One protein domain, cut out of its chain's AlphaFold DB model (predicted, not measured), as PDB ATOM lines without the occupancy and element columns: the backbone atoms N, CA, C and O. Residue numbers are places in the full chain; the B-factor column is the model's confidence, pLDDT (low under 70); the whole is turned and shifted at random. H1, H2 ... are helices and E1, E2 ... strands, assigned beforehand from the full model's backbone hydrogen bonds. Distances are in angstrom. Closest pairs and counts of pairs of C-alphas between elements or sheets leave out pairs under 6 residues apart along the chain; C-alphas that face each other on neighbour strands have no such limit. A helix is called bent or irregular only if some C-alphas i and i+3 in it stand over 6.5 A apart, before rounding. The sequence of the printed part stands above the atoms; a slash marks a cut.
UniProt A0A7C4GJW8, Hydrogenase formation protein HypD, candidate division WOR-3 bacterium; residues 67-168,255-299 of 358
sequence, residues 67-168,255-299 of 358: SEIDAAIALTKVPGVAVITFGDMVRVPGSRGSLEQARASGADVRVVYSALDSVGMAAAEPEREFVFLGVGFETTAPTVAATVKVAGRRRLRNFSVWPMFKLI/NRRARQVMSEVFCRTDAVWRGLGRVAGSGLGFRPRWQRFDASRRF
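Overview. This is residues 67 to 168 and 255 to 299 of the 358 residues of the protein "Hydrogenase formation protein HypD" of candidate division WOR-3 bacterium (UniProt A0A7C4GJW8). A four-stranded parallel sheet, E2 E1 E3 E4, makes the core, with H3 and H4 over one face and H1 and H7 over the other, while H2 packs near the edge strand E2. Past the other edge strand, E4, lies a second unit: H5 packs on H4 and runs straight into a long, bent hairpin of E5 and E6, after which H6 and H7 bring the backbone back to E4. The printed part has 147 residues with seven named helices and six named strands, in the order H1 E1 H2 E2 H3 E3 H4 E4 H5 E5 E6 H6 H7; the class is mixed, helices and strands. It is compact, with a radius of gyration of the C-alphas of 14.5 A and spans of 43 by 39 by 25 A.

Along the chain. In sheet order the strands are E2, residues 109 to 111; E1, residues 81 to 85, 12.8 A long; E3, residues 129 to 136, 21.7 A; and E4, residues 159 to 165, 17.5 A. C-alpha 129, where E3 begins, is at (159.982, 116.329, 102.697). The helices before the cut are H1, residues 67 to 75, 12.2 A, from C-alpha 67 at (149.390, 97.216, 102.558); H2, residues 99 to 104; H3, residues 117 to 124, 10.9 A; and H4, residues 141 to 153, 18.6 A. After the cut come H5, residues 256 to 265, 14.6 A; E5, residues 266 to 273, 18.5 A; E6, residues 277 to 286, 21.4 A; H6, residues 288 to 293; and H7, residues 295 to 298, ending with C-alpha 298 at (161.565, 108.102, 96.135). E5 bends by 63 degrees at residue 270 and E6 by 77 degrees at residue 280. H6 is irregular: C-alphas 289 and 292 are 7.9 A apart.

Arrangement. The sheet E2 E1 E3 E4 is only just strongly twisted, its C-alphas lying up to 4.3 A off the best plane. N 110 and O 83 are 2.9 A apart between E2 and E1, N 84 and O 131 2.8 A between E1 and E3, and N 162 and O 132 2.8 A between E3 and E4. The sheet lies in three layers, helices on both faces: H3 and H4 on one, H1 and H2 on the other. E1, H2, E2 and E3, H4, E4 are strand-helix-strand units, two parallel neighbours with a helix between; E2, H3, E3 is a split one, with E1 between its strands. The three crossovers are right-handed. H4 is over E3 and E4 at a height over the sheet of 10.0 A, along the strands. H1, at 9.5 A, is over E3 and only just over E4, with 3 C-alphas there. H1 and H2 only just touch, with 3 pairs of C-alphas within 8 A, the closest those of Ile 73 and Leu 99, 5.7 A apart. H4 and H5 touch at a steep tilt of 58 degrees, the same way; the closest C-alphas, of Pro 142 and Met 262, are 4.8 A apart. In the antiparallel hairpin E5 and E6, N 267 and O 285 are 2.8 A apart. The closest C-alphas of E4 and E6, Phe 165 and Gly 283, are 5.5 A apart. H6 is at the sheet's level; its Phe 293 and Ser 160 of E4 have C-alphas 4.2 A apart. H7 is only just over E4, with 3 C-alphas there, on the same face as H1. In H1 to H5 each O i to N i+4 pair is within hydrogen-bond range; H6 has 0 of 2, with 2 of 3 O i to N i+3 pairs, and H7 is too short for an i+4 pair.

Size, cuts and confidence. The C-alphas farthest apart are those of Ser 105 and Arg 256, 43.8 A. Residues 169 to 254 are not printed, and C-alphas 168 and 255 are 15.6 A apart across the cut, between E4 and H5. Of the links that are printed whole, E1 to H2 is long, with 13 residues, and the others are tight. The mean pLDDT of the printed part is 96.7, and no printed residue is under 70.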
ATOM      1  N   SER A  67     147.973  96.972 102.852       92.62
ATOM      2  CA  SER A  67     149.390  97.216 102.558       92.62
ATOM      3  C   SER A  67     149.690  98.680 102.216       92.62
ATOM      4  O   SER A  67     150.751  99.185 102.579       92.62
ATOM      5  N   GLU A  68     148.750  99.381 101.577       94.69
ATOM      6  CA  GLU A  68     148.859 100.809 101.262       94.69
ATOM      7  C   GLU A  68     148.737 101.667 102.532       94.69
ATOM      8  O   GLU A  68     149.527 102.591 102.730       94.69
ATOM      9  N   ILE A  69     147.818 101.315 103.441       95.19
ATOM     10  CA  ILE A  69     147.712 101.956 104.764       95.19
ATOM     11  C   ILE A  69     148.994 101.746 105.576       95.19
ATOM     12  O   ILE A  69     149.531 102.688 106.157       95.19
ATOM     13  N   ASP A  70     149.522 100.522 105.590       95.00
ATOM     14  CA  ASP A  70     150.747 100.203 106.323       95.00
ATOM     15  C   ASP A  70     151.974 100.917 105.734       95.00
ATOM     16  O   ASP A  70     152.847 101.349 106.489       95.00
ATOM     17  N   ALA A  71     152.032 101.102 104.409       94.56
ATOM     18  CA  ALA A  71     153.017 101.963 103.751       94.56
ATOM     19  C   ALA A  71     152.890 103.424 104.192       94.56
ATOM     20  O   ALA A  71     153.898 104.035 104.548       94.56
ATOM     21  N   ALA A  72     151.670 103.968 104.219       95.75
ATOM     22  CA  ALA A  72     151.422 105.335 104.660       95.75
ATOM     23  C   ALA A  72     151.860 105.571 106.116       95.75
ATOM     24  O   ALA A  72     152.476 106.588 106.419       95.75
ATOM     25  N   ILE A  73     151.611 104.612 107.011       96.31
ATOM     26  CA  ILE A  73     152.073 104.679 108.405       96.31
ATOM     27  C   ILE A  73     153.592 104.515 108.487       96.31
ATOM     28  O   ILE A  73     154.256 105.174 109.277       96.31
ATOM     29  N   ALA A  74     154.187 103.643 107.677       95.56
ATOM     30  CA  ALA A  74     155.630 103.457 107.696       95.56
ATOM     31  C   ALA A  74     156.397 104.669 107.118       95.56
ATOM     32  O   ALA A  74     157.520 104.918 107.557       95.56
ATOM     33  N   LEU A  75     155.787 105.471 106.234       96.19
ATOM     34  CA  LEU A  75     156.333 106.769 105.805       96.19
ATOM     35  C   LEU A  75     156.550 107.732 106.976       96.19
ATOM     36  O   LEU A  75     157.531 108.470 106.967       96.19
ATOM     37  N   THR A  76     155.697 107.701 108.004       96.50
ATOM     38  CA  THR A  76     155.819 108.607 109.162       96.50
ATOM     39  C   THR A  76     157.074 108.339 109.999       96.50
ATOM     40  O   THR A  76     157.395 109.111 110.895       96.50
ATOM     41  N   LYS A  77     157.760 107.216 109.750       94.81
ATOM     42  CA  LYS A  77     159.001 106.817 110.427       94.81
ATOM     43  C   LYS A  77     160.249 107.234 109.653       94.81
ATOM     44  O   LYS A  77     161.355 107.014 110.139       94.81
ATOM     45  N   VAL A  78     160.092 107.782 108.449       95.38
ATOM     46  CA  VAL A  78     161.212 108.284 107.650       95.38
ATOM     47  C   VAL A  78     161.628 109.651 108.208       95.38
ATOM     48  O   VAL A  78     160.800 110.563 108.241       95.38
ATOM     49  N   PRO A  79     162.890 109.827 108.646       94.88
ATOM     50  CA  PRO A  79     163.355 111.107 109.168       94.88
ATOM     51  C   PRO A  79     163.160 112.240 108.156       94.88
ATOM     52  O   PRO A  79     163.449 112.081 106.972       94.88
ATOM     53  N   GLY A  80     162.664 113.384 108.628       95.88
ATOM     54  CA  GLY A  80     162.455 114.566 107.789       95.88
ATOM     55  C   GLY A  80     161.215 114.523 106.888       95.88
ATOM     56  O   GLY A  80     161.001 115.486 106.158       95.88
ATOM     57  N   VAL A  81     160.385 113.473 106.948       97.94
ATOM     58  CA  VAL A  81     159.132 113.382 106.180       97.94
ATOM     59  C   VAL A  81     157.940 113.890 106.989       97.94
ATOM     60  O   VAL A  81     157.692 113.436 108.104       97.94
ATOM     61  N   ALA A  82     157.168 114.790 106.385       98.44
ATOM     62  CA  ALA A  82     155.817 115.154 106.783       98.44
ATOM     63  C   ALA A  82     154.802 114.433 105.880       98.44
ATOM     64  O   ALA A  82     154.788 114.612 104.656       98.44
ATOM     65  N   VAL A  83     153.939 113.611 106.480       98.56
ATOM     66  CA  VAL A  83     152.866 112.905 105.768       98.56
ATOM     67  C   VAL A  83     151.624 113.786 105.734       98.56
ATOM     68  O   VAL A  83     151.083 114.163 106.772       98.56
ATOM     69  N   ILE A  84     151.157 114.102 104.530       98.50
ATOM     70  CA  ILE A  84     150.009 114.979 104.304       98.50
ATOM     71  C   ILE A  84     148.830 114.156 103.804       98.50
ATOM     72  O   ILE A  84     148.971 113.362 102.877       98.50
ATOM     73  N   THR A  85     147.656 114.347 104.396       97.75
ATOM     74  CA  THR A  85     146.479 113.535 104.079       97.75
ATOM     75  C   THR A  85     145.172 114.309 104.220       97.75
ATOM     76  O   THR A  85     145.111 115.329 104.904       97.75
ATOM     77  N   PHE A  86     144.105 113.804 103.604       95.31
ATOM     78  CA  PHE A  86     142.742 114.168 103.993       95.31
ATOM     79  C   PHE A  86     142.387 113.547 105.354       95.31
ATOM     80  O   PHE A  86     143.018 112.578 105.794       95.31
ATOM     81  N   GLY A  87     141.407 114.136 106.045       92.94
ATOM     82  CA  GLY A  87     141.092 113.799 107.440       92.94
ATOM     83  C   GLY A  87     140.545 112.384 107.651       92.94
ATOM     84  O   GLY A  87     140.791 111.775 108.688       92.94
ATOM     85  N   ASP A  88     139.857 111.835 106.654       88.19
ATOM     86  CA  ASP A  88     139.249 110.500 106.672       88.19
ATOM     87  C   ASP A  88     140.271 109.353 106.760       88.19
ATOM     88  O   ASP A  88     139.989 108.310 107.346       88.19
ATOM     89  N   MET A  89     141.478 109.557 106.244       93.38
ATOM     90  CA  MET A  89     142.569 108.580 106.291       93.38
ATOM     91  C   MET A  89     143.282 108.516 107.648       93.38
ATOM     92  O   MET A  89     143.926 107.513 107.954       93.38
ATOM     93  N   VAL A  90     143.178 109.562 108.476       95.88
ATOM     94  CA  VAL A  90     143.977 109.718 109.709       95.88
ATOM     95  C   VAL A  90     143.725 108.581 110.703       95.88
ATOM     96  O   VAL A  90     144.656 108.060 111.320       95.88
ATOM     97  N   ARG A  91     142.463 108.168 110.829       95.69
ATOM     98  CA  ARG A  91     142.018 107.160 111.801       95.69
ATOM     99  C   ARG A  91     141.906 105.754 111.211       95.69
ATOM    100  O   ARG A  91     141.481 104.836 111.906       95.69
ATOM    101  N   VAL A  92     142.269 105.560 109.939       95.25
ATOM    102  CA  VAL A  92     142.180 104.240 109.306       95.25
ATOM    103  C   VAL A  92     143.171 103.286 109.978       95.25
ATOM    104  O   VAL A  92     144.369 103.583 110.005       95.25
ATOM    105  N   PRO A  93     142.709 102.141 110.513       93.56
ATOM    106  CA  PRO A  93     143.594 101.210 111.192       93.56
ATOM    107  C   PRO A  93     144.528 100.501 110.198       93.56
ATOM    108  O   PRO A  93     144.105  99.824 109.254       93.56
ATOM    109  N   GLY A  94     145.823 100.659 110.449       93.56
ATOM    110  CA  GLY A  94     146.917  99.835 109.956       93.56
ATOM    111  C   GLY A  94     147.034  98.507 110.713       93.56
ATOM    112  O   GLY A  94     146.357  98.267 111.712       93.56
ATOM    113  N   SER A  95     147.972  97.661 110.298       91.25
ATOM    114  CA  SER A  95     148.325  96.418 110.995       91.25
ATOM    115  C   SER A  95     148.992  96.667 112.351       91.25
ATOM    116  O   SER A  95     148.977  95.798 113.219       91.25
ATOM    117  N   ARG A  96     149.649  97.820 112.518       88.06
ATOM    118  CA  ARG A  96     150.405  98.199 113.727       88.06
ATOM    119  C   ARG A  96     150.169  99.665 114.098       88.06
ATOM    120  O   ARG A  96     151.120 100.406 114.337       88.06
ATOM    121  N   GLY A  97     148.901 100.062 114.093       92.56
ATOM    122  CA  GLY A  97     148.431 101.378 114.517       92.56
ATOM    123  C   GLY A  97     147.825 102.214 113.394       92.56
ATOM    124  O   GLY A  97     147.475 101.666 112.358       92.56
ATOM    125  N   SER A  98     147.680 103.522 113.584       96.38
ATOM    126  CA  SER A  98     147.107 104.463 112.603       96.38
ATOM    127  C   SER A  98     147.988 105.704 112.421       96.38
ATOM    128  O   SER A  98     148.941 105.918 113.175       96.38
ATOM    129  N   LEU A  99     147.666 106.554 111.438       97.56
ATOM    130  CA  LEU A  99     148.325 107.859 111.290       97.56
ATOM    131  C   LEU A  99     148.058 108.767 112.502       97.56
ATOM    132  O   LEU A  99     148.944 109.512 112.911       97.56
ATOM    133  N   GLU A 100     146.874 108.671 113.112       97.50
ATOM    134  CA  GLU A 100     146.535 109.335 114.378       97.50
ATOM    135  C   GLU A 100     147.494 108.936 115.506       97.50
ATOM    136  O   GLU A 100     148.067 109.795 116.172       97.50
ATOM    137  N   GLN A 101     147.724 107.635 115.687       97.12
ATOM    138  CA  GLN A 101     148.634 107.131 116.718       97.12
ATOM    139  C   GLN A 101     150.096 107.474 116.411       97.12
ATOM    140  O   GLN A 101     150.857 107.795 117.324       97.12
ATOM    141  N   ALA A 102     150.491 107.458 115.135       97.44
ATOM    142  CA  ALA A 102     151.813 107.912 114.717       97.44
ATOM    143  C   ALA A 102     152.024 109.398 115.045       97.44
ATOM    144  O   ALA A 102     153.064 109.763 115.592       97.44
ATOM    145  N   ARG A 103     151.014 110.241 114.789       97.88
ATOM    146  CA  ARG A 103     151.018 111.661 115.161       97.88
ATOM    147  C   ARG A 103     151.115 111.855 116.673       97.88
ATOM    148  O   ARG A 103     151.933 112.646 117.127       97.88
ATOM    149  N   ALA A 104     150.330 111.107 117.451       97.19
ATOM    150  CA  ALA A 104     150.402 111.122 118.914       97.19
ATOM    151  C   ALA A 104     151.781 110.682 119.445       97.19
ATOM    152  O   ALA A 104     152.202 111.121 120.508       97.19
ATOM    153  N   SER A 105     152.508 109.870 118.671       96.75
ATOM    154  CA  SER A 105     153.878 109.430 118.968       96.75
ATOM    155  C   SER A 105     154.961 110.392 118.449       96.75
ATOM    156  O   SER A 105     156.135 110.030 118.426       96.75
ATOM    157  N   GLY A 106     154.589 111.599 118.005       97.12
ATOM    158  CA  GLY A 106     155.518 112.651 117.578       97.12
ATOM    159  C   GLY A 106     155.830 112.697 116.079       97.12
ATOM    160  O   GLY A 106     156.653 113.512 115.665       97.12
ATOM    161  N   ALA A 107     155.197 111.865 115.245       97.88
ATOM    162  CA  ALA A 107     155.386 111.955 113.800       97.88
ATOM    163  C   ALA A 107     154.675 113.181 113.194       97.88
ATOM    164  O   ALA A 107     153.579 113.558 113.614       97.88
ATOM    165  N   ASP A 108     155.271 113.770 112.155       98.19
ATOM    166  CA  ASP A 108     154.706 114.925 111.450       98.19
ATOM    167  C   ASP A 108     153.625 114.461 110.456       98.19
ATOM    168  O   ASP A 108     153.903 114.085 109.316       98.19
ATOM    169  N   VAL A 109     152.375 114.427 110.921       98.56
ATOM    170  CA  VAL A 109     151.191 114.117 110.109       98.56
ATOM    171  C   VAL A 109     150.283 115.339 110.072       98.56
ATOM    172  O   VAL A 109     149.801 115.788 111.117       98.56
ATOM    173  N   ARG A 110     149.999 115.852 108.872       98.12
ATOM    174  CA  ARG A 110     149.184 117.061 108.686       98.12
ATOM    175  C   ARG A 110     147.957 116.781 107.835       98.12
ATOM    176  O   ARG A 110     148.017 116.078 106.826       98.12
ATOM    177  N   VAL A 111     146.843 117.368 108.252       97.81
ATOM    178  CA  VAL A 111     145.556 117.242 107.570       97.81
ATOM    179  C   VAL A 111     145.331 118.465 106.696       97.81
ATOM    180  O   VAL A 111     145.522 119.590 107.152       97.81
ATOM    181  N   VAL A 112     144.917 118.239 105.454       97.06
ATOM    182  CA  VAL A 112     144.547 119.294 104.505       97.06
ATOM    183  C   VAL A 112     143.135 119.075 103.982       97.06
ATOM    184  O   VAL A 112     142.642 117.947 103.960       97.06
ATOM    185  N   TYR A 113     142.500 120.152 103.523       92.12
ATOM    186  CA  TYR A 113     141.219 120.087 102.814       92.12
ATOM    187  C   TYR A 113     141.411 120.096 101.298       92.12
ATOM    188  O   TYR A 113     140.608 119.522 100.565       92.12
ATOM    189  N   SER A 114     142.500 120.701 100.818       94.75
ATOM    190  CA  SER A 114     142.889 120.700  99.414       94.75
ATOM    191  C   SER A 114     144.283 120.118  99.244       94.75
ATOM    192  O   SER A 114     145.214 120.446  99.979       94.75
ATOM    193  N   ALA A 115     144.476 119.317  98.194       94.44
ATOM    194  CA  ALA A 115     145.810 118.863  97.816       94.44
ATOM    195  C   ALA A 115     146.759 120.047  97.545       94.44
ATOM    196  O   ALA A 115     147.961 119.914  97.735       94.44
ATOM    197  N   LEU A 116     146.252 121.210  97.118       95.62
ATOM    198  CA  LEU A 116     147.080 122.388  96.845       95.62
ATOM    199  C   LEU A 116     147.736 122.964  98.111       95.62
ATOM    200  O   LEU A 116     148.838 123.503  98.018       95.62
ATOM    201  N   ASP A 117     147.120 122.797  99.281       96.50
ATOM    202  CA  ASP A 117     147.649 123.313 100.550       96.50
ATOM    203  C   ASP A 117     149.017 122.686 100.866       96.50
ATOM    204  O   ASP A 117     149.927 123.363 101.344       96.50
ATOM    205  N   SER A 118     149.213 121.420 100.478       96.38
ATOM    206  CA  SER A 118     150.492 120.713 100.628       96.38
ATOM    207  C   SER A 118     151.649 121.360  99.850       96.38
ATOM    208  O   SER A 118     152.795 121.307 100.287       96.38
ATOM    209  N   VAL A 119     151.360 122.039  98.732       96.94
ATOM    210  CA  VAL A 119     152.356 122.791  97.948       96.94
ATOM    211  C   VAL A 119     152.742 124.083  98.660       96.94
ATOM    212  O   VAL A 119     153.895 124.502  98.576       96.94
ATOM    213  N   GLY A 120     151.792 124.717  99.354       96.75
ATOM    214  CA  GLY A 120     152.065 125.873 100.209       96.75
ATOM    215  C   GLY A 120     152.988 125.500 101.367       96.75
ATOM    216  O   GLY A 120     153.997 126.166 101.572       96.75
ATOM    217  N   MET A 121     152.694 124.387 102.045       97.56
ATOM    218  CA  MET A 121     153.526 123.871 103.138       97.56
ATOM    219  C   MET A 121     154.942 123.520 102.661       97.56
ATOM    220  O   MET A 121     155.918 123.985 103.242       97.56
ATOM    221  N   ALA A 122     155.065 122.795 101.544       98.00
ATOM    222  CA  ALA A 122     156.367 122.441 100.977       98.00
ATOM    223  C   ALA A 122     157.207 123.661 100.574       98.00
ATOM    224  O   ALA A 122     158.427 123.636 100.698       98.00
ATOM    225  N   ALA A 123     156.574 124.744 100.114       97.69
ATOM    226  CA  ALA A 123     157.280 125.983  99.803       97.69
ATOM    227  C   ALA A 123     157.757 126.735 101.060       97.69
ATOM    228  O   ALA A 123     158.783 127.406 100.997       97.69
ATOM    229  N   ALA A 124     157.022 126.640 102.170       97.94
ATOM    230  CA  ALA A 124     157.349 127.315 103.425       97.94
ATOM    231  C   ALA A 124     158.446 126.595 104.231       97.94
ATOM    232  O   ALA A 124     159.190 127.242 104.963       97.94
ATOM    233  N   GLU A 125     158.568 125.274 104.084       97.88
ATOM    234  CA  GLU A 125     159.508 124.433 104.837       97.88
ATOM    235  C   GLU A 125     160.423 123.638 103.883       97.88
ATOM    236  O   GLU A 125     160.228 122.435 103.688       97.88
ATOM    237  N   PRO A 126     161.425 124.284 103.255       96.25
ATOM    238  CA  PRO A 126     162.247 123.661 102.211       96.25
ATOM    239  C   PRO A 126     163.098 122.479 102.703       96.25
ATOM    240  O   PRO A 126     163.392 121.580 101.918       96.25
ATOM    241  N   GLU A 127     163.442 122.453 103.992       95.81
ATOM    242  CA  GLU A 127     164.250 121.398 104.629       95.81
ATOM    243  C   GLU A 127     163.445 120.129 104.975       95.81
ATOM    244  O   GLU A 127     164.004 119.130 105.428       95.81
ATOM    245  N   ARG A 128     162.118 120.154 104.792       97.50
ATOM    246  CA  ARG A 128     161.210 119.043 105.108       97.50
ATOM    247  C   ARG A 128     160.674 118.415 103.827       97.50
ATOM    248  O   ARG A 128     160.260 119.120 102.913       97.50
ATOM    249  N   GLU A 129     160.607 117.087 103.783       98.25
ATOM    250  CA  GLU A 129     159.982 116.329 102.697       98.25
ATOM    251  C   GLU A 129     158.473 116.194 102.919       98.25
ATOM    252  O   GLU A 129     158.034 115.587 103.890       98.25
ATOM    253  N   PHE A 130     157.659 116.699 101.999       98.62
ATOM    254  CA  PHE A 130     156.204 116.596 102.041       98.62
ATOM    255  C   PHE A 130     155.721 115.472 101.128       98.62
ATOM    256  O   PHE A 130     155.875 115.525  99.901       98.62
ATOM    257  N   VAL A 131     155.093 114.462 101.730       98.62
ATOM    258  CA  VAL A 131     154.501 113.324 101.021       98.62
ATOM    259  C   VAL A 131     152.990 113.367 101.171       98.62
ATOM    260  O   VAL A 131     152.448 113.048 102.227       98.62
ATOM    261  N   PHE A 132     152.297 113.747 100.101       98.69
ATOM    262  CA  PHE A 132     150.840 113.735 100.060       98.69
ATOM    263  C   PHE A 132     150.305 112.337  99.731       98.69
ATOM    264  O   PHE A 132     150.689 111.730  98.731       98.69
ATOM    265  N   LEU A 133     149.389 111.823 100.547       98.44
ATOM    266  CA  LEU A 133     148.709 110.554 100.312       98.44
ATOM    267  C   LEU A 133     147.649 110.724  99.216       98.44
ATOM    268  O   LEU A 133     146.567 111.260  99.444       98.44
ATOM    269  N   GLY A 134     147.961 110.260  98.005       97.50
ATOM    270  CA  GLY A 134     147.094 110.352  96.832       97.50
ATOM    271  C   GLY A 134     145.974 109.316  96.845       97.50
ATOM    272  O   GLY A 134     145.979 108.414  96.012       97.50
ATOM    273  N   VAL A 135     145.038 109.432  97.789       96.62
ATOM    274  CA  VAL A 135     143.837 108.587  97.890       96.62
ATOM    275  C   VAL A 135     142.674 109.262  97.173       96.62
ATOM    276  O   VAL A 135     142.440 110.460  97.331       96.62
ATOM    277  N   GLY A 136     141.928 108.500  96.378       96.06
ATOM    278  CA  GLY A 136     140.735 109.009  95.715       96.06
ATOM    279  C   GLY A 136     140.398 108.295  94.416       96.06
ATOM    280  O   GLY A 136     141.186 107.505  93.889       96.06
ATOM    281  N   PHE A 137     139.221 108.627  93.901       97.94
ATOM    282  CA  PHE A 137     138.755 108.207  92.585       97.94
ATOM    283  C   PHE A 137     139.025 109.286  91.532       97.94
ATOM    284  O   PHE A 137     139.825 110.206  91.729       97.94
ATOM    285  N   GLU A 138     138.328 109.210  90.403       98.00
ATOM    286  CA  GLU A 138     138.418 110.171  89.310       98.00
ATOM    287  C   GLU A 138     137.939 111.575  89.695       98.00
ATOM    288  O   GLU A 138     138.261 112.533  89.002       98.00
ATOM    289  N   THR A 139     137.225 111.730  90.810       95.94
ATOM    290  CA  THR A 139     136.858 113.034  91.387       95.94
ATOM    291  C   THR A 139     138.049 113.753  92.022       95.94
ATOM    292  O   THR A 139     138.137 114.977  91.943       95.94
ATOM    293  N   THR A 140     138.996 113.005  92.592       96.44
ATOM    294  CA  THR A 140     140.155 113.545  93.323       96.44
ATOM    295  C   THR A 140     141.420 113.551  92.466       96.44
ATOM    296  O   THR A 140     142.202 114.499  92.507       96.44
ATOM    297  N   ALA A 141     141.639 112.527  91.640       98.00
ATOM    298  CA  ALA A 141     142.870 112.397  90.859       98.00
ATOM    299  C   ALA A 141     143.196 113.623  89.967       98.00
ATOM    300  O   ALA A 141     144.361 114.033  89.931       98.00
ATOM    301  N   PRO A 142     142.231 114.286  89.291       98.06
ATOM    302  CA  PRO A 142     142.505 115.494  88.513       98.06
ATOM    303  C   PRO A 142     142.990 116.680  89.354       98.06
ATOM    304  O   PRO A 142     143.816 117.460  88.877       98.06
ATOM    305  N   THR A 143     142.506 116.829  90.594       97.38
ATOM    306  CA  THR A 143     142.930 117.933  91.472       97.38
ATOM    307  C   THR A 143     144.360 117.703  91.947       97.38
ATOM    308  O   THR A 143     145.181 118.615  91.867       97.38
ATOM    309  N   VAL A 144     144.718 116.462  92.295       98.38
ATOM    310  CA  VAL A 144     146.103 116.103  92.637       98.38
ATOM    311  C   VAL A 144     147.034 116.233  91.426       98.38
ATOM    312  O   VAL A 144     148.146 116.744  91.558       98.38
ATOM    313  N   ALA A 145     146.582 115.866  90.223       98.56
ATOM    314  CA  ALA A 145     147.337 116.112  88.992       98.56
ATOM    315  C   ALA A 145     147.622 117.612  88.791       98.56
ATOM    316  O   ALA A 145     148.744 118.003  88.458       98.56
ATOM    317  N   ALA A 146     146.630 118.475  89.026       98.38
ATOM    318  CA  ALA A 146     146.816 119.921  88.963       98.38
ATOM    319  C   ALA A 146     147.821 120.414  90.020       98.38
ATOM    320  O   ALA A 146     148.719 121.185  89.678       98.38
ATOM    321  N   THR A 147     147.738 119.915  91.256       98.38
ATOM    322  CA  THR A 147     148.696 120.196  92.339       98.38
ATOM    323  C   THR A 147     150.129 119.846  91.939       98.38
ATOM    324  O   THR A 147     151.026 120.679  92.067       98.38
ATOM    325  N   VAL A 148     150.350 118.664  91.356       98.62
ATOM    326  CA  VAL A 148     151.666 118.243  90.844       98.62
ATOM    327  C   VAL A 148     152.185 119.206  89.772       98.62
ATOM    328  O   VAL A 148     153.358 119.587  89.787       98.62
ATOM    329  N   LYS A 149     151.321 119.670  88.859       98.56
ATOM    330  CA  LYS A 149     151.706 120.677  87.855       98.56
ATOM    331  C   LYS A 149     152.099 122.007  88.502       98.56
ATOM    332  O   LYS A 149     153.060 122.626  88.045       98.56
ATOM    333  N   VAL A 150     151.398 122.447  89.549       98.44
ATOM    334  CA  VAL A 150     151.749 123.671  90.293       98.44
ATOM    335  C   VAL A 150     153.100 123.513  90.990       98.44
ATOM    336  O   VAL A 150     153.971 124.360  90.792       98.44
ATOM    337  N   ALA A 151     153.321 122.415  91.719       98.31
ATOM    338  CA  ALA A 151     154.609 122.114  92.344       98.31
ATOM    339  C   ALA A 151     155.746 122.084  91.309       98.31
ATOM    340  O   ALA A 151     156.823 122.638  91.530       98.31
ATOM    341  N   GLY A 152     155.480 121.513  90.127       97.94
ATOM    342  CA  GLY A 152     156.422 121.484  89.015       97.94
ATOM    343  C   GLY A 152     156.784 122.859  88.463       97.94
ATOM    344  O   GLY A 152     157.968 123.111  88.241       97.94
ATOM    345  N   ARG A 153     155.801 123.752  88.294       97.88
ATOM    346  CA  ARG A 153     156.026 125.148  87.875       97.88
ATOM    347  C   ARG A 153     156.819 125.938  88.912       97.88
ATOM    348  O   ARG A 153     157.706 126.693  88.538       97.88
ATOM    349  N   ARG A 154     156.541 125.709  90.200       97.69
ATOM    350  CA  ARG A 154     157.280 126.296  91.331       97.69
ATOM    351  C   ARG A 154     158.641 125.638  91.582       97.69
ATOM    352  O   ARG A 154     159.370 126.084  92.455       97.69
ATOM    353  N   ARG A 155     158.989 124.592  90.821       97.06
ATOM    354  CA  ARG A 155     160.247 123.835  90.936       97.06
ATOM    355  C   ARG A 155     160.504 123.288  92.351       97.06
ATOM    356  O   ARG A 155     161.661 123.124  92.730       97.06
ATOM    357  N   LEU A 156     159.443 122.961  93.096       97.88
ATOM    358  CA  LEU A 156     159.568 122.379  94.434       97.88
ATOM    359  C   LEU A 156     160.216 120.995  94.345       97.88
ATOM    360  O   LEU A 156     159.790 120.153  93.550       97.88
ATOM    361  N   ARG A 157     161.257 120.777  95.153       96.62
ATOM    362  CA  ARG A 157     162.027 119.522  95.189       96.62
ATOM    363  C   ARG A 157     161.624 118.606  96.341       96.62
ATOM    364  O   ARG A 157     161.907 117.413  96.290       96.62
ATOM    365  N   ASN A 158     160.942 119.152  97.336       98.19
ATOM    366  CA  ASN A 158     160.545 118.499  98.577       98.19
ATOM    367  C   ASN A 158     159.043 118.169  98.619       98.19
ATOM    368  O   ASN A 158     158.487 117.950  99.683       98.19
ATOM    369  N   PHE A 159     158.360 118.160  97.469       98.62
ATOM    370  CA  PHE A 159     156.963 117.742  97.364       98.62
ATOM    371  C   PHE A 159     156.850 116.478  96.516       98.62
ATOM    372  O   PHE A 159     157.397 116.409  95.412       98.62
ATOM    373  N   SER A 160     156.105 115.493  97.004       98.62
ATOM    374  CA  SER A 160     155.785 114.264  96.280       98.62
ATOM    375  C   SER A 160     154.423 113.710  96.703       98.62
ATOM    376  O   SER A 160     153.853 114.110  97.716       98.62
ATOM    377  N   VAL A 161     153.880 112.797  95.905       98.69
ATOM    378  CA  VAL A 161     152.603 112.125  96.147       98.69
ATOM    379  C   VAL A 161     152.854 110.629  96.210       98.69
ATOM    380  O   VAL A 161     153.516 110.076  95.331       98.69
ATOM    381  N   TRP A 162     152.299 109.968  97.220       98.00
ATOM    382  CA  TRP A 162     152.218 108.513  97.281       98.00
ATOM    383  C   TRP A 162     150.922 108.062  96.589       98.00
ATOM    384  O   TRP A 162     149.842 108.282  97.144       98.00
ATOM    385  N   PRO A 163     150.978 107.512  95.359       97.06
ATOM    386  CA  PRO A 163     149.776 107.252  94.573       97.06
ATOM    387  C   PRO A 163     149.030 106.013  95.086       97.06
ATOM    388  O   PRO A 163     149.538 104.899  95.010       97.06
ATOM    389  N   MET A 164     147.801 106.209  95.567       97.31
ATOM    390  CA  MET A 164     146.860 105.152  95.987       97.31
ATOM    391  C   MET A 164     145.509 105.317  95.281       97.31
ATOM    392  O   MET A 164     144.461 104.893  95.771       97.31
ATOM    393  N   PHE A 165     145.521 105.985  94.127       98.31
ATOM    394  CA  PHE A 165     144.319 106.260  93.360       98.31
ATOM    395  C   PHE A 165     143.703 104.981  92.827       98.31
ATOM    396  O   PHE A 165     144.395 104.026  92.464       98.31
ATOM    397  N   LYS A 166     142.387 105.027  92.708       98.25
ATOM    398  CA  LYS A 166     141.549 103.931  92.258       98.25
ATOM    399  C   LYS A 166     140.639 104.434  91.133       98.25
ATOM    400  O   LYS A 166     140.286 105.608  91.103       98.25
ATOM    401  N   LEU A 167     140.275 103.572  90.192       98.50
ATOM    402  CA  LEU A 167     139.387 103.897  89.072       98.50
ATOM    403  C   LEU A 167     138.124 103.044  89.153       98.50
ATOM    404  O   LEU A 167     138.216 101.814  89.203       98.50
ATOM    405  N   ILE A 168     136.952 103.679  89.119       98.06
ATOM    406  CA  ILE A 168     135.677 102.975  89.282       98.06
ATOM    407  C   ILE A 168     135.329 102.098  88.074       98.06
ATOM    408  O   ILE A 168     134.996 100.940  88.305       98.06
ATOM    409  N   ASN A 255     134.060 115.464  81.847       98.19
ATOM    410  CA  ASN A 255     134.823 116.705  81.880       98.19
ATOM    411  C   ASN A 255     136.158 116.544  81.136       98.19
ATOM    412  O   ASN A 255     137.138 116.009  81.663       98.19
ATOM    413  N   ARG A 256     136.217 117.071  79.907       96.81
ATOM    414  CA  ARG A 256     137.409 116.994  79.042       96.81
ATOM    415  C   ARG A 256     138.666 117.562  79.707       96.81
ATOM    416  O   ARG A 256     139.722 116.942  79.623       96.81
ATOM    417  N   ARG A 257     138.562 118.694  80.414       97.50
ATOM    418  CA  ARG A 257     139.709 119.361  81.058       97.50
ATOM    419  C   ARG A 257     140.254 118.547  82.231       97.50
ATOM    420  O   ARG A 257     141.468 118.403  82.351       97.50
ATOM    421  N   ALA A 258     139.370 117.989  83.060       97.50
ATOM    422  CA  ALA A 258     139.753 117.124  84.177       97.50
ATOM    423  C   ALA A 258     140.445 115.840  83.682       97.50
ATOM    424  O   ALA A 258     141.504 115.456  84.178       97.50
ATOM    425  N   ARG A 259     139.900 115.221  82.630       97.31
ATOM    426  CA  ARG A 259     140.508 114.042  81.999       97.31
ATOM    427  C   ARG A 259     141.863 114.364  81.369       97.31
ATOM    428  O   ARG A 259     142.796 113.582  81.534       97.31
ATOM    429  N   GLN A 260     141.991 115.513  80.707       97.69
ATOM    430  CA  GLN A 260     143.248 115.955  80.108       97.69
ATOM    431  C   GLN A 260     144.336 116.132  81.172       97.69
ATOM    432  O   GLN A 260     145.387 115.501  81.058       97.69
ATOM    433  N   VAL A 261     144.077 116.904  82.237       97.81
ATOM    434  CA  VAL A 261     145.076 117.136  83.297       97.81
ATOM    435  C   VAL A 261     145.485 115.839  83.991       97.81
ATOM    436  O   VAL A 261     146.673 115.622  84.228       97.81
ATOM    437  N   MET A 262     144.530 114.939  84.238       97.12
ATOM    438  CA  MET A 262     144.813 113.623  84.804       97.12
ATOM    439  C   MET A 262     145.688 112.794  83.858       97.12
ATOM    440  O   MET A 262     146.723 112.286  84.275       97.12
ATOM    441  N   SER A 263     145.329 112.711  82.571       97.31
ATOM    442  CA  SER A 263     146.076 111.933  81.570       97.31
ATOM    443  C   SER A 263     147.471 112.485  81.285       97.31
ATOM    444  O   SER A 263     148.356 111.752  80.859       97.31
ATOM    445  N   GLU A 264     147.676 113.777  81.518       98.25
ATOM    446  CA  GLU A 264     148.959 114.441  81.386       98.25
ATOM    447  C   GLU A 264     149.942 114.031  82.491       98.25
ATOM    448  O   GLU A 264     151.150 113.971  82.235       98.25
ATOM    449  N   VAL A 265     149.449 113.815  83.713       98.69
ATOM    450  CA  VAL A 265     150.280 113.519  84.890       98.69
ATOM    451  C   VAL A 265     150.407 112.023  85.123       98.69
ATOM    452  O   VAL A 265     151.510 111.521  85.358       98.69
ATOM    453  N   PHE A 266     149.298 111.310  84.976       98.62
ATOM    454  CA  PHE A 266     149.181 109.911  85.335       98.62
ATOM    455  C   PHE A 266     148.999 108.994  84.119       98.62
ATOM    456  O   PHE A 266     148.531 109.396  83.049       98.62
ATOM    457  N   CYS A 267     149.368 107.731  84.300       98.19
ATOM    458  CA  CYS A 267     149.024 106.607  83.440       98.19
ATOM    459  C   CYS A 267     148.334 105.521  84.271       98.19
ATOM    460  O   CYS A 267     148.487 105.465  85.490       98.19
ATOM    461  N   ARG A 268     147.548 104.666  83.610       98.06
ATOM    462  CA  ARG A 268     146.882 103.549  84.286       98.06
ATOM    463  C   ARG A 268     147.919 102.521  84.723       98.06
ATOM    464  O   ARG A 268     148.841 102.216  83.970       98.06
ATOM    465  N   THR A 269     147.725 101.984  85.915       97.88
ATOM    466  CA  THR A 269     148.492 100.869  86.476       97.88
ATOM    467  C   THR A 269     147.528  99.863  87.080       97.88
ATOM    468  O   THR A 269     146.337 100.141  87.234       97.88
ATOM    469  N   ASP A 270     148.026  98.699  87.465       97.94
ATOM    470  CA  ASP A 270     147.261  97.816  88.337       97.94
ATOM    471  C   ASP A 270     147.205  98.406  89.744       97.94
ATOM    472  O   ASP A 270     148.139  99.082  90.182       97.94
ATOM    473  N   ALA A 271     146.122  98.126  90.462       97.44
ATOM    474  CA  ALA A 271     145.997  98.472  91.869       97.44
ATOM    475  C   ALA A 271     145.409  97.308  92.660       97.44
ATOM    476  O   ALA A 271     144.610  96.525  92.145       97.44
ATOM    477  N   VAL A 272     145.808  97.202  93.926       95.94
ATOM    478  CA  VAL A 272     145.194  96.280  94.886       95.94
ATOM    479  C   VAL A 272     144.054  97.007  95.580       95.94
ATOM    480  O   VAL A 272     144.243  98.111  96.070       95.94
ATOM    481  N   TRP A 273     142.870  96.421  95.598       96.06
ATOM    482  CA  TRP A 273     141.685  96.954  96.256       96.06
ATOM    483  C   TRP A 273     141.354  96.084  97.458       96.06
ATOM    484  O   TRP A 273     141.290  94.855  97.345       96.06
ATOM    485  N   ARG A 274     141.074  96.709  98.600       92.69
ATOM    486  CA  ARG A 274     140.601  95.991  99.784       92.69
ATOM    487  C   ARG A 274     139.331  95.212  99.434       92.69
ATOM    488  O   ARG A 274     138.336  95.791  99.016       92.69
ATOM    489  N   GLY A 275     139.368  93.897  99.620       88.75
ATOM    490  CA  GLY A 275     138.244  93.001  99.333       88.75
ATOM    491  C   GLY A 275     138.152  92.494  97.890       88.75
ATOM    492  O   GLY A 275     137.637  91.399  97.706       88.75
ATOM    493  N   LEU A 276     138.687  93.206  96.889       90.75
ATOM    494  CA  LEU A 276     138.699  92.730  95.489       90.75
ATOM    495  C   LEU A 276     140.037  92.096  95.083       90.75
ATOM    496  O   LEU A 276     140.094  91.326  94.130       90.75
ATOM    497  N   GLY A 277     141.123  92.413  95.792       93.06
ATOM    498  CA  GLY A 277     142.469  92.011  95.396       93.06
ATOM    499  C   GLY A 277     143.014  92.873  94.256       93.06
ATOM    500  O   GLY A 277     142.674  94.048  94.125       93.06
ATOM    501  N   ARG A 278     143.927  92.319  93.455       95.88
ATOM    502  CA  ARG A 278     144.552  93.045  92.340       95.88
ATOM    503  C   ARG A 278     143.565  93.168  91.181       95.88
ATOM    504  O   ARG A 278     143.158  92.159  90.620       95.88
ATOM    505  N   VAL A 279     143.264  94.400  90.781       96.56
ATOM    506  CA  VAL A 279     142.398  94.707  89.638       96.56
ATOM    507  C   VAL A 279     143.226  95.410  88.560       96.56
ATOM    508  O   VAL A 279     143.815  96.472  88.802       96.56
ATOM    509  N   ALA A 280     143.275  94.814  87.368       97.06
ATOM    510  CA  ALA A 280     144.105  95.287  86.263       97.06
ATOM    511  C   ALA A 280     143.694  96.690  85.785       97.06
ATOM    512  O   ALA A 280     142.510  96.996  85.629       97.06
ATOM    513  N   GLY A 281     144.677  97.564  85.556       97.75
ATOM    514  CA  GLY A 281     144.445  98.917  85.038       97.75
ATOM    515  C   GLY A 281     143.501  99.787  85.883       97.75
ATOM    516  O   GLY A 281     142.875 100.700  85.331       97.75
ATOM    517  N   SER A 282     143.335  99.488  87.173       98.38
ATOM    518  CA  SER A 282     142.412 100.181  88.084       98.38
ATOM    519  C   SER A 282     143.087 101.221  88.984       98.38
ATOM    520  O   SER A 282     142.408 101.846  89.791       98.38
ATOM    521  N   GLY A 283     144.401 101.401  88.858       98.38
ATOM    522  CA  GLY A 283     145.182 102.420  89.550       98.38
ATOM    523  C   GLY A 283     145.666 103.533  88.631       98.38
ATOM    524  O   GLY A 283     145.525 103.470  87.403       98.38
ATOM    525  N   LEU A 284     146.287 104.543  89.240       98.56
ATOM    526  CA  LEU A 284     147.027 105.591  88.542       98.56
ATOM    527  C   LEU A 284     148.449 105.693  89.098       98.56
ATOM    528  O   LEU A 284     148.633 105.916  90.291       98.56
ATOM    529  N   GLY A 285     149.437 105.596  88.212       98.12
ATOM    530  CA  GLY A 285     150.848 105.862  88.487       98.12
ATOM    531  C   GLY A 285     151.356 107.066  87.699       98.12
ATOM    532  O   GLY A 285     150.676 107.576  86.807       98.12
ATOM    533  N   PHE A 286     152.558 107.548  88.011       98.50
ATOM    534  CA  PHE A 286     153.130 108.716  87.341       98.50
ATOM    535  C   PHE A 286     153.697 108.394  85.955       98.50
ATOM    536  O   PHE A 286     154.452 107.439  85.767       98.50
ATOM    537  N   ARG A 287     153.417 109.265  84.978       98.38
ATOM    538  CA  ARG A 287     154.108 109.229  83.679       98.38
ATOM    539  C   ARG A 287     155.593 109.579  83.824       98.38
ATOM    540  O   ARG A 287     155.928 110.357  84.719       98.38
ATOM    541  N   PRO A 288     156.467 109.143  82.887       97.50
ATOM    542  CA  PRO A 288     157.911 109.403  82.924       97.50
ATOM    543  C   PRO A 288     158.301 110.840  83.280       97.50
ATOM    544  O   PRO A 288     159.046 111.063  84.229       97.50
ATOM    545  N   ARG A 289     157.697 111.827  82.608       97.12
ATOM    546  CA  ARG A 289     157.980 113.257  82.827       97.12
ATOM    547  C   ARG A 289     157.650 113.784  84.235       97.12
ATOM    548  O   ARG A 289     158.106 114.860  84.599       97.12
ATOM    549  N   TRP A 290     156.849 113.055  85.013       98.12
ATOM    550  CA  TRP A 290     156.414 113.438  86.361       98.12
ATOM    551  C   TRP A 290     156.935 112.502  87.454       98.12
ATOM    552  O   TRP A 290     156.610 112.711  88.618       98.12
ATOM    553  N   GLN A 291     157.774 111.514  87.121       96.88
ATOM    554  CA  GLN A 291     158.240 110.491  88.069       96.88
ATOM    555  C   GLN A 291     158.946 111.054  89.307       96.88
ATOM    556  O   GLN A 291     158.926 110.413  90.350       96.88
ATOM    557  N   ARG A 292     159.533 112.256  89.233       96.94
ATOM    558  CA  ARG A 292     160.148 112.911  90.401       96.94
ATOM    559  C   ARG A 292     159.163 113.193  91.546       96.94
ATOM    560  O   ARG A 292     159.596 113.392  92.671       96.94
ATOM    561  N   PHE A 293     157.863 113.239  91.250       98.44
ATOM    562  CA  PHE A 293     156.802 113.436  92.238       98.44
ATOM    563  C   PHE A 293     156.273 112.118  92.811       98.44
ATOM    564  O   PHE A 293     155.396 112.157  93.664       98.44
ATOM    565  N   ASP A 294     156.780 110.968  92.369       98.12
ATOM    566  CA  ASP A 294     156.342 109.663  92.852       98.12
ATOM    567  C   ASP A 294     157.052 109.295  94.162       98.12
ATOM    568  O   ASP A 294     158.201 108.838  94.172       98.12
ATOM    569  N   ALA A 295     156.353 109.482  95.283       97.50
ATOM    570  CA  ALA A 295     156.881 109.160  96.603       97.50
ATOM    571  C   ALA A 295     157.148 107.656  96.769       97.50
ATOM    572  O   ALA A 295     158.092 107.291  97.466       97.50
ATOM    573  N   SER A 296     156.389 106.787  96.088       94.25
ATOM    574  CA  SER A 296     156.565 105.329  96.179       94.25
ATOM    575  C   SER A 296     157.889 104.847  95.584       94.25
ATOM    576  O   SER A 296     158.416 103.805  95.969       94.25
ATOM    577  N   ARG A 297     158.464 105.635  94.666       92.94
ATOM    578  CA  ARG A 297     159.785 105.380  94.077       92.94
ATOM    579  C   ARG A 297     160.900 106.103  94.823       92.94
ATOM    580  O   ARG A 297     162.012 105.585  94.887       92.94
ATOM    581  N   ARG A 298     160.607 107.288  95.372       93.25
ATOM    582  CA  ARG A 298     161.565 108.102  96.135       93.25
ATOM    583  C   ARG A 298     161.880 107.494  97.500       93.25
ATOM    584  O   ARG A 298     163.044 107.434  97.879       93.25
ATOM    585  N   PHE A 299     160.862 107.028  98.220       93.00
ATOM    586  CA  PHE A 299     161.001 106.495  99.570       93.00
ATOM    587  C   PHE A 299     160.858 104.975  99.553       93.00
ATOM    588  O   PHE A 299     159.784 104.431  99.301       93.00
TER     589      PHE A 299